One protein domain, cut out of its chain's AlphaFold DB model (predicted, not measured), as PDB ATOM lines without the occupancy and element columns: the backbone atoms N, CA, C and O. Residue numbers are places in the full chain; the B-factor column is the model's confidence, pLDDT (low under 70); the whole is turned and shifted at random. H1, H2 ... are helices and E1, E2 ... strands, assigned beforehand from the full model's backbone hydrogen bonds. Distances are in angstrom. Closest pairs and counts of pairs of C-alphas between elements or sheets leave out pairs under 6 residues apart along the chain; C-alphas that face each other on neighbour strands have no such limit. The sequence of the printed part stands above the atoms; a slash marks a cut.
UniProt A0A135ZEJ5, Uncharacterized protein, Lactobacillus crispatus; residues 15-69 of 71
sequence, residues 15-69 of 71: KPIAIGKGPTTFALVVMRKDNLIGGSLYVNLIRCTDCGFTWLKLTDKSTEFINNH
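AT A GLANCE: This is residues 15 to 69 of the 71 residues of an uncharacterized protein of Lactobacillus crispatus (UniProt A0A135ZEJ5). A long, strongly twisted ribbon of three antiparallel strands has the longest strand, E2, in the middle, with E1 paired along its first part and E3 along its last part, so that the two hairpins are staggered towards opposite ends. The short helix H1 follows E3 and packs beside the middle of E2, near Tyr 42, while residues 15 to 16 pair with residues 46 to 47 of E2. The printed part has 55 residues with three named strands and one named helix, in the order E1, E2, E3, H1; the sheet order is E1 - E2 - E3, all antiparallel, and the class is mixed, helices and strands. The whole is loose, with a radius of gyration of the C-alphas of 13.6 A, and elongated, spanning 42 by 26 by 22 A.

IN THESE COORDINATES: The printed part begins at Lys 15, whose C-alpha is at (-19.216, -34.072, 45.754). E1, residues 25 to 31, is 18.8 A long from first to last C-alpha and begins with C-alpha 25 at (-17.702, -44.486, 52.860). E2, residues 37 to 48, is 31.9 A long. E3, residues 54 to 58, measures 13.6 A. H1, residues 60 to 67, measures 10.5 A and ends with C-alpha 67 at (-14.092, -56.330, 37.487).

HOW THE PARTS SIT: E1, E2 and E3 form a meander, each strand the antiparallel neighbour of the one before. E1 and E2 are a hairpin, at 144 degrees between their directions; N 28 and O 41 are within hydrogen-bond range at 2.8 A, as are N 38 and O 30 at 2.8 A. E2 and E3 are also a hairpin, at 134 degrees, with N 44 and O 57 within hydrogen-bond range at 2.7 A. E1 and E3 are the edge strands and E2 is the inner one. Residues 15 to 16 are paired antiparallel with residues 46 to 47 of E2. H1 is on the sheet, at a height over the sheet of 6.9 A. It is over none of the strands, but only just: 2 of its 8 C-alphas fall on E2. The closest C-alphas of E2 and H1 are those of Tyr 42 and Ser 62, 6.0 A apart. In H1 every O i to N i+4 pair is within hydrogen-bond range.

THE WHOLE: The C-alphas of Asp 34 and Asp 50, the two farthest apart, are 43.4 A from each other. The printed part has no cut. The links E1 to E2, E2 to E3 and E3 to H1 are tight. The mean pLDDT of the printed part is 87.1, and residues 64 to 69 are under 70.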
ATOM      1  N   LYS A  15     -20.072 -33.825  44.591       92.12
ATOM      2  CA  LYS A  15     -19.216 -34.072  45.754       92.12
ATOM      3  C   LYS A  15     -19.701 -35.267  46.566       92.12
ATOM      4  O   LYS A  15     -20.913 -35.485  46.647       92.12
ATOM      5  N   PRO A  16     -18.792 -36.033  47.188       91.56
ATOM      6  CA  PRO A  16     -19.183 -37.022  48.176       91.56
ATOM      7  C   PRO A  16     -19.924 -36.363  49.339       91.56
ATOM      8  O   PRO A  16     -19.581 -35.258  49.768       91.56
ATOM      9  N   ILE A  17     -20.923 -37.058  49.864       90.50
ATOM     10  CA  ILE A  17     -21.539 -36.710  51.134       90.50
ATOM     11  C   ILE A  17     -20.542 -37.029  52.249       90.50
ATOM     12  O   ILE A  17     -19.895 -38.077  52.266       90.50
ATOM     13  N   ALA A  18     -20.416 -36.076  53.166       89.00
ATOM     14  CA  ALA A  18     -19.530 -36.124  54.312       89.00
ATOM     15  C   ALA A  18     -20.369 -36.108  55.591       89.00
ATOM     16  O   ALA A  18     -21.121 -35.164  55.836       89.00
ATOM     17  N   ILE A  19     -20.226 -37.146  56.403       85.50
ATOM     18  CA  ILE A  19     -20.678 -37.197  57.788       85.50
ATOM     19  C   ILE A  19     -19.437 -36.926  58.643       85.50
ATOM     20  O   ILE A  19     -18.599 -37.802  58.850       85.50
ATOM     21  N   GLY A  20     -19.284 -35.681  59.095       82.06
ATOM     22  CA  GLY A  20     -18.110 -35.234  59.847       82.06
ATOM     23  C   GLY A  20     -16.986 -34.700  58.954       82.06
ATOM     24  O   GLY A  20     -17.230 -33.946  58.012       82.06
ATOM     25  N   LYS A  21     -15.730 -35.026  59.284       79.69
ATOM     26  CA  LYS A  21     -14.556 -34.507  58.565       79.69
ATOM     27  C   LYS A  21     -14.185 -35.413  57.387       79.69
ATOM     28  O   LYS A  21     -13.378 -36.322  57.537       79.69
ATOM     29  N   GLY A  22     -14.734 -35.102  56.213       80.88
ATOM     30  CA  GLY A  22     -14.349 -35.703  54.929       80.88
ATOM     31  C   GLY A  22     -15.396 -36.647  54.326       80.88
ATOM     32  O   GLY A  22     -16.432 -36.886  54.945       80.88
ATOM     33  N   PRO A  23     -15.156 -37.152  53.100       82.38
ATOM     34  CA  PRO A  23     -16.044 -38.103  52.431       82.38
ATOM     35  C   PRO A  23     -16.357 -39.313  53.312       82.38
ATOM     36  O   PRO A  23     -15.453 -39.885  53.920       82.38
ATOM     37  N   THR A  24     -17.624 -39.721  53.356       89.00
ATOM     38  CA  THR A  24     -18.039 -40.912  54.101       89.00
ATOM     39  C   THR A  24     -18.224 -42.097  53.168       89.00
ATOM     40  O   THR A  24     -19.024 -42.048  52.230       89.00
ATOM     41  N   THR A  25     -17.511 -43.176  53.480       90.25
ATOM     42  CA  THR A  25     -17.702 -44.486  52.860       90.25
ATOM     43  C   THR A  25     -18.767 -45.262  53.629       90.25
ATOM     44  O   THR A  25     -18.694 -45.390  54.850       90.25
ATOM     45  N   PHE A  26     -19.728 -45.821  52.906       90.12
ATOM     46  CA  PHE A  26     -20.771 -46.702  53.415       90.12
ATOM     47  C   PHE A  26     -20.511 -48.136  52.955       90.12
ATOM     48  O   PHE A  26     -19.890 -48.361  51.916       90.12
ATOM     49  N   ALA A  27     -21.010 -49.109  53.712       90.50
ATOM     50  CA  ALA A  27     -21.001 -50.512  53.318       90.50
ATOM     51  C   ALA A  27     -22.433 -50.976  53.029       90.50
ATOM     52  O   ALA A  27     -23.309 -50.871  53.887       90.50
ATOM     53  N   LEU A  28     -22.663 -51.506  51.831       90.50
ATOM     54  CA  LEU A  28     -23.847 -52.298  51.515       90.50
ATOM     55  C   LEU A  28     -23.546 -53.737  51.926       90.50
ATOM     56  O   LEU A  28     -22.676 -54.378  51.335       90.50
ATOM     57  N   VAL A  29     -24.216 -54.217  52.970       91.00
ATOM     58  CA  VAL A  29     -23.950 -55.529  53.570       91.00
ATOM     59  C   VAL A  29     -24.974 -56.539  53.071       91.00
ATOM     60  O   VAL A  29     -26.178 -56.312  53.169       91.00
ATOM     61  N   VAL A  30     -24.495 -57.671  52.557       90.88
ATOM     62  CA  VAL A  30     -25.343 -58.811  52.206       90.88
ATOM     63  C   VAL A  30     -25.477 -59.692  53.438       90.88
ATOM     64  O   VAL A  30     -24.495 -60.265  53.914       90.88
ATOM     65  N   MET A  31     -26.698 -59.804  53.952       94.38
ATOM     66  CA  MET A  31     -27.020 -60.670  55.083       94.38
ATOM     67  C   MET A  31     -27.474 -62.038  54.584       94.38
ATOM     68  O   MET A  31     -28.286 -62.147  53.666       94.38
ATOM     69  N   ARG A  32     -26.957 -63.095  55.203       92.88
ATOM     70  CA  ARG A  32     -27.404 -64.471  54.986       92.88
ATOM     71  C   ARG A  32     -28.628 -64.781  55.851       92.88
ATOM     72  O   ARG A  32     -28.901 -64.105  56.840       92.88
ATOM     73  N   LYS A  33     -29.332 -65.866  55.514       94.88
ATOM     74  CA  LYS A  33     -30.516 -66.344  56.254       94.88
ATOM     75  C   LYS A  33     -30.217 -66.720  57.715       94.88
ATOM     76  O   LYS A  33     -31.113 -66.675  58.547       94.88
ATOM     77  N   ASP A  34     -28.974 -67.077  58.027       96.19
ATOM     78  CA  ASP A  34     -28.487 -67.370  59.381       96.19
ATOM     79  C   ASP A  34     -28.022 -66.118  60.150       96.19
ATOM     80  O   ASP A  34     -27.362 -66.236  61.178       96.19
ATOM     81  N   ASN A  35     -28.368 -64.918  59.667       92.50
ATOM     82  CA  ASN A  35     -27.967 -63.621  60.223       92.50
ATOM     83  C   ASN A  35     -26.452 -63.357  60.220       92.50
ATOM     84  O   ASN A  35     -25.992 -62.417  60.869       92.50
ATOM     85  N   LEU A  36     -25.666 -64.133  59.470       92.44
ATOM     86  CA  LEU A  36     -24.250 -63.848  59.255       92.44
ATOM     87  C   LEU A  36     -24.043 -62.921  58.052       92.44
ATOM     88  O   LEU A  36     -24.840 -62.891  57.111       92.44
ATOM     89  N   ILE A  37     -22.932 -62.184  58.057       92.19
ATOM     90  CA  ILE A  37     -22.518 -61.359  56.918       92.19
ATOM     91  C   ILE A  37     -21.991 -62.281  55.812       92.19
ATOM     92  O   ILE A  37     -21.025 -63.014  56.011       92.19
ATOM     93  N   GLY A  38     -22.636 -62.252  54.644       88.69
ATOM     94  CA  GLY A  38     -22.221 -62.993  53.449       88.69
ATOM     95  C   GLY A  38     -21.271 -62.216  52.538       88.69
ATOM     96  O   GLY A  38     -20.599 -62.814  51.707       88.69
ATOM     97  N   GLY A  39     -21.202 -60.893  52.696       86.94
ATOM     98  CA  GLY A  39     -20.318 -60.022  51.927       86.94
ATOM     99  C   GLY A  39     -20.636 -58.544  52.136       86.94
ATOM    100  O   GLY A  39     -21.654 -58.192  52.736       86.94
ATOM    101  N   SER A  40     -19.765 -57.673  51.631       88.75
ATOM    102  CA  SER A  40     -19.960 -56.222  51.693       88.75
ATOM    103  C   SER A  40     -19.403 -55.522  50.458       88.75
ATOM    104  O   SER A  40     -18.286 -55.822  50.037       88.75
ATOM    105  N   LEU A  41     -20.134 -54.534  49.945       88.94
ATOM    106  CA  LEU A  41     -19.662 -53.601  48.921       88.94
ATOM    107  C   LEU A  41     -19.488 -52.211  49.528       88.94
ATOM    108  O   LEU A  41     -20.412 -51.683  50.146       88.94
ATOM    109  N   TYR A  42     -18.318 -51.607  49.334       90.19
ATOM    110  CA  TYR A  42     -18.032 -50.268  49.837       90.19
ATOM    111  C   TYR A  42     -18.381 -49.228  48.776       90.19
ATOM    112  O   TYR A  42     -17.888 -49.279  47.644       90.19
ATOM    113  N   VAL A  43     -19.210 -48.262  49.159       91.75
ATOM    114  CA  VAL A  43     -19.752 -47.217  48.291       91.75
ATOM    115  C   VAL A  43     -19.576 -45.841  48.922       91.75
ATOM    116  O   VAL A  43     -19.645 -45.675  50.134       91.75
ATOM    117  N   ASN A  44     -19.398 -44.831  48.084       91.62
ATOM    118  CA  ASN A  44     -19.542 -43.432  48.444       91.62
ATOM    119  C   ASN A  44     -20.922 -42.951  47.996       91.62
ATOM    120  O   ASN A  44     -21.366 -43.264  46.888       91.62
ATOM    121  N   LEU A  45     -21.578 -42.148  48.827       91.94
ATOM    122  CA  LEU A  45     -22.785 -41.435  48.427       91.94
ATOM    123  C   LEU A  45     -22.363 -40.102  47.797       91.94
ATOM    124  O   LEU A  45     -21.674 -39.310  48.434       91.94
ATOM    125  N   ILE A  46     -22.722 -39.866  46.539       93.75
ATOM    126  CA  ILE A  46     -22.345 -38.674  45.773       93.75
ATOM    127  C   ILE A  46     -23.579 -37.805  45.571       93.75
ATOM    128  O   ILE A  46     -24.637 -38.320  45.227       93.75
ATOM    129  N   ARG A  47     -23.443 -36.488  45.750       94.56
ATOM    130  CA  ARG A  47     -24.516 -35.511  45.545       94.56
ATOM    131  C   ARG A  47     -24.094 -34.425  44.564       94.56
ATOM    132  O   ARG A  47     -23.004 -33.861  44.686       94.56
ATOM    133  N   CYS A  48     -24.986 -34.085  43.638       96.44
ATOM    134  CA  CYS A  48     -24.887 -32.876  42.829       96.44
ATOM    135  C   CYS A  48     -25.377 -31.670  43.636       96.44
ATOM    136  O   CYS A  48     -26.461 -31.705  44.222       96.44
ATOM    137  N   THR A  49     -24.588 -30.599  43.686       95.25
ATOM    138  CA  THR A  49     -24.992 -29.375  44.393       95.25
ATOM    139  C   THR A  49     -25.989 -28.533  43.616       95.25
ATOM    140  O   THR A  49     -26.695 -27.753  44.244       95.25
ATOM    141  N   ASP A  50     -26.069 -28.712  42.298       96.56
ATOM    142  CA  ASP A  50     -26.881 -27.853  41.435       96.56
ATOM    143  C   ASP A  50     -28.338 -28.330  41.379       96.56
ATOM    144  O   ASP A  50     -29.246 -27.543  41.618       96.56
ATOM    145  N   CYS A  51     -28.578 -29.624  41.126       96.31
ATOM    146  CA  CYS A  51     -29.935 -30.192  41.077       96.31
ATOM    147  C   CYS A  51     -30.320 -31.015  42.318       96.31
ATOM    148  O   CYS A  51     -31.463 -31.440  42.451       96.31
ATOM    149  N   GLY A  52     -29.376 -31.290  43.224       95.06
ATOM    150  CA  GLY A  52     -29.627 -32.082  44.433       95.06
ATOM    151  C   GLY A  52     -29.659 -33.602  44.234       95.06
ATOM    152  O   GLY A  52     -29.683 -34.325  45.233       95.06
ATOM    153  N   PHE A  53     -29.602 -34.099  42.992       96.44
ATOM    154  CA  PHE A  53     -29.586 -35.535  42.701       96.44
ATOM    155  C   PHE A  53     -28.443 -36.245  43.440       96.44
ATOM    156  O   PHE A  53     -27.312 -35.746  43.490       96.44
ATOM    157  N   THR A  54     -28.745 -37.403  44.030       94.62
ATOM    158  CA  THR A  54     -27.829 -38.168  44.884       94.62
ATOM    159  C   THR A  54     -27.806 -39.629  44.445       94.62
ATOM    160  O   THR A  54     -28.860 -40.216  44.220       94.62
ATOM    161  N   TRP A  55     -26.619 -40.223  44.330       94.06
ATOM    162  CA  TRP A  55     -26.444 -41.606  43.882       94.06
ATOM    163  C   TRP A  55     -25.269 -42.298  44.574       94.06
ATOM    164  O   TRP A  55     -24.411 -41.658  45.184       94.06
ATOM    165  N   LEU A  56     -25.233 -43.626  44.477       92.56
ATOM    166  CA  LEU A  56     -24.151 -44.450  45.006       92.56
ATOM    167  C   LEU A  56     -23.066 -44.648  43.948       92.56
ATOM    168  O   LEU A  56     -23.359 -44.923  42.785       92.56
ATOM    169  N   LYS A  57     -21.804 -44.559  44.364       89.62
ATOM    170  CA  LYS A  57     -20.647 -44.920  43.548       89.62
ATOM    171  C   LYS A  57     -19.774 -45.903  44.314       89.62
ATOM    172  O   LYS A  57     -19.418 -45.634  45.456       89.62
ATOM    173  N   LEU A  58     -19.404 -47.017  43.693       88.75
ATOM    174  CA  LEU A  58     -18.448 -47.957  44.279       88.75
ATOM    175  C   LEU A  58     -17.112 -47.266  44.565       88.75
ATOM    176  O   LEU A  58     -16.669 -46.388  43.822       88.75
ATOM    177  N   THR A  59     -16.471 -47.665  45.658       85.75
ATOM    178  CA  THR A  59     -15.065 -47.323  45.888       85.75
ATOM    179  C   THR A  59     -14.174 -48.053  44.884       85.75
ATOM    180  O   THR A  59     -14.540 -49.122  44.386       85.75
ATOM    181  N   ASP A  60     -12.990 -47.506  44.603       77.62
ATOM    182  CA  ASP A  60     -12.057 -48.094  43.630       77.62
ATOM    183  C   ASP A  60     -11.696 -49.542  44.011       77.62
ATOM    184  O   ASP A  60     -11.789 -50.444  43.184       77.62
ATOM    185  N   LYS A  61     -11.475 -49.805  45.308       73.19
ATOM    186  CA  LYS A  61     -11.229 -51.154  45.849       73.19
ATOM    187  C   LYS A  61     -12.371 -52.142  45.570       73.19
ATOM    188  O   LYS A  61     -12.127 -53.307  45.272       73.19
ATOM    189  N   SER A  62     -13.628 -51.706  45.684       74.50
ATOM    190  CA  SER A  62     -14.779 -52.560  45.354       74.50
ATOM    191  C   SER A  62     -14.983 -52.713  43.845       74.50
ATOM    192  O   SER A  62     -15.504 -53.736  43.410       74.50
ATOM    193  N   THR A  63     -14.551 -51.732  43.053       73.56
ATOM    194  CA  THR A  63     -14.621 -51.775  41.586       73.56
ATOM    195  C   THR A  63     -13.624 -52.788  41.021       73.56
ATOM    196  O   THR A  63     -13.992 -53.592  40.174       73.56
ATOM    197  N   GLU A  64     -12.394 -52.817  41.546       69.00
ATOM    198  CA  GLU A  64     -11.386 -53.834  41.206       69.00
ATOM    199  C   GLU A  64     -11.874 -55.251  41.518       69.00
ATOM    200  O   GLU A  64     -11.746 -56.149  40.690       69.00
ATOM    201  N   PHE A  65     -12.484 -55.450  42.693       69.19
ATOM    202  CA  PHE A  65     -13.047 -56.748  43.061       69.19
ATOM    203  C   PHE A  65     -14.119 -57.206  42.066       69.19
ATOM    204  O   PHE A  65     -14.072 -58.349  41.626       69.19
ATOM    205  N   ILE A  66     -15.051 -56.326  41.687       68.75
ATOM    206  CA  ILE A  66     -16.119 -56.665  40.736       68.75
ATOM    207  C   ILE A  66     -15.545 -56.974  39.353       68.75
ATOM    208  O   ILE A  66     -15.882 -58.007  38.792       68.75
ATOM    209  N   ASN A  67     -14.653 -56.133  38.826       69.25
ATOM    210  CA  ASN A  67     -14.092 -56.330  37.487       69.25
ATOM    211  C   ASN A  67     -13.272 -57.627  37.376       69.25
ATOM    212  O   ASN A  67     -13.257 -58.242  36.319       69.25
ATOM    213  N   ASN A  68     -12.623 -58.063  38.461       66.62
ATOM    214  CA  ASN A  68     -11.876 -59.324  38.498       66.62
ATOM    215  C   ASN A  68     -12.769 -60.574  38.629       66.62
ATOM    216  O   ASN A  68     -12.251 -61.683  38.563       66.62
ATOM    217  N   HIS A  69     -14.073 -60.404  38.865       59.59
ATOM    218  CA  HIS A  69     -15.047 -61.493  39.027       59.59
ATOM    219  C   HIS A  69     -16.247 -61.353  38.071       59.59
ATOM    220  O   HIS A  69     -17.267 -62.017  38.259       59.59
TER     221      HIS A  69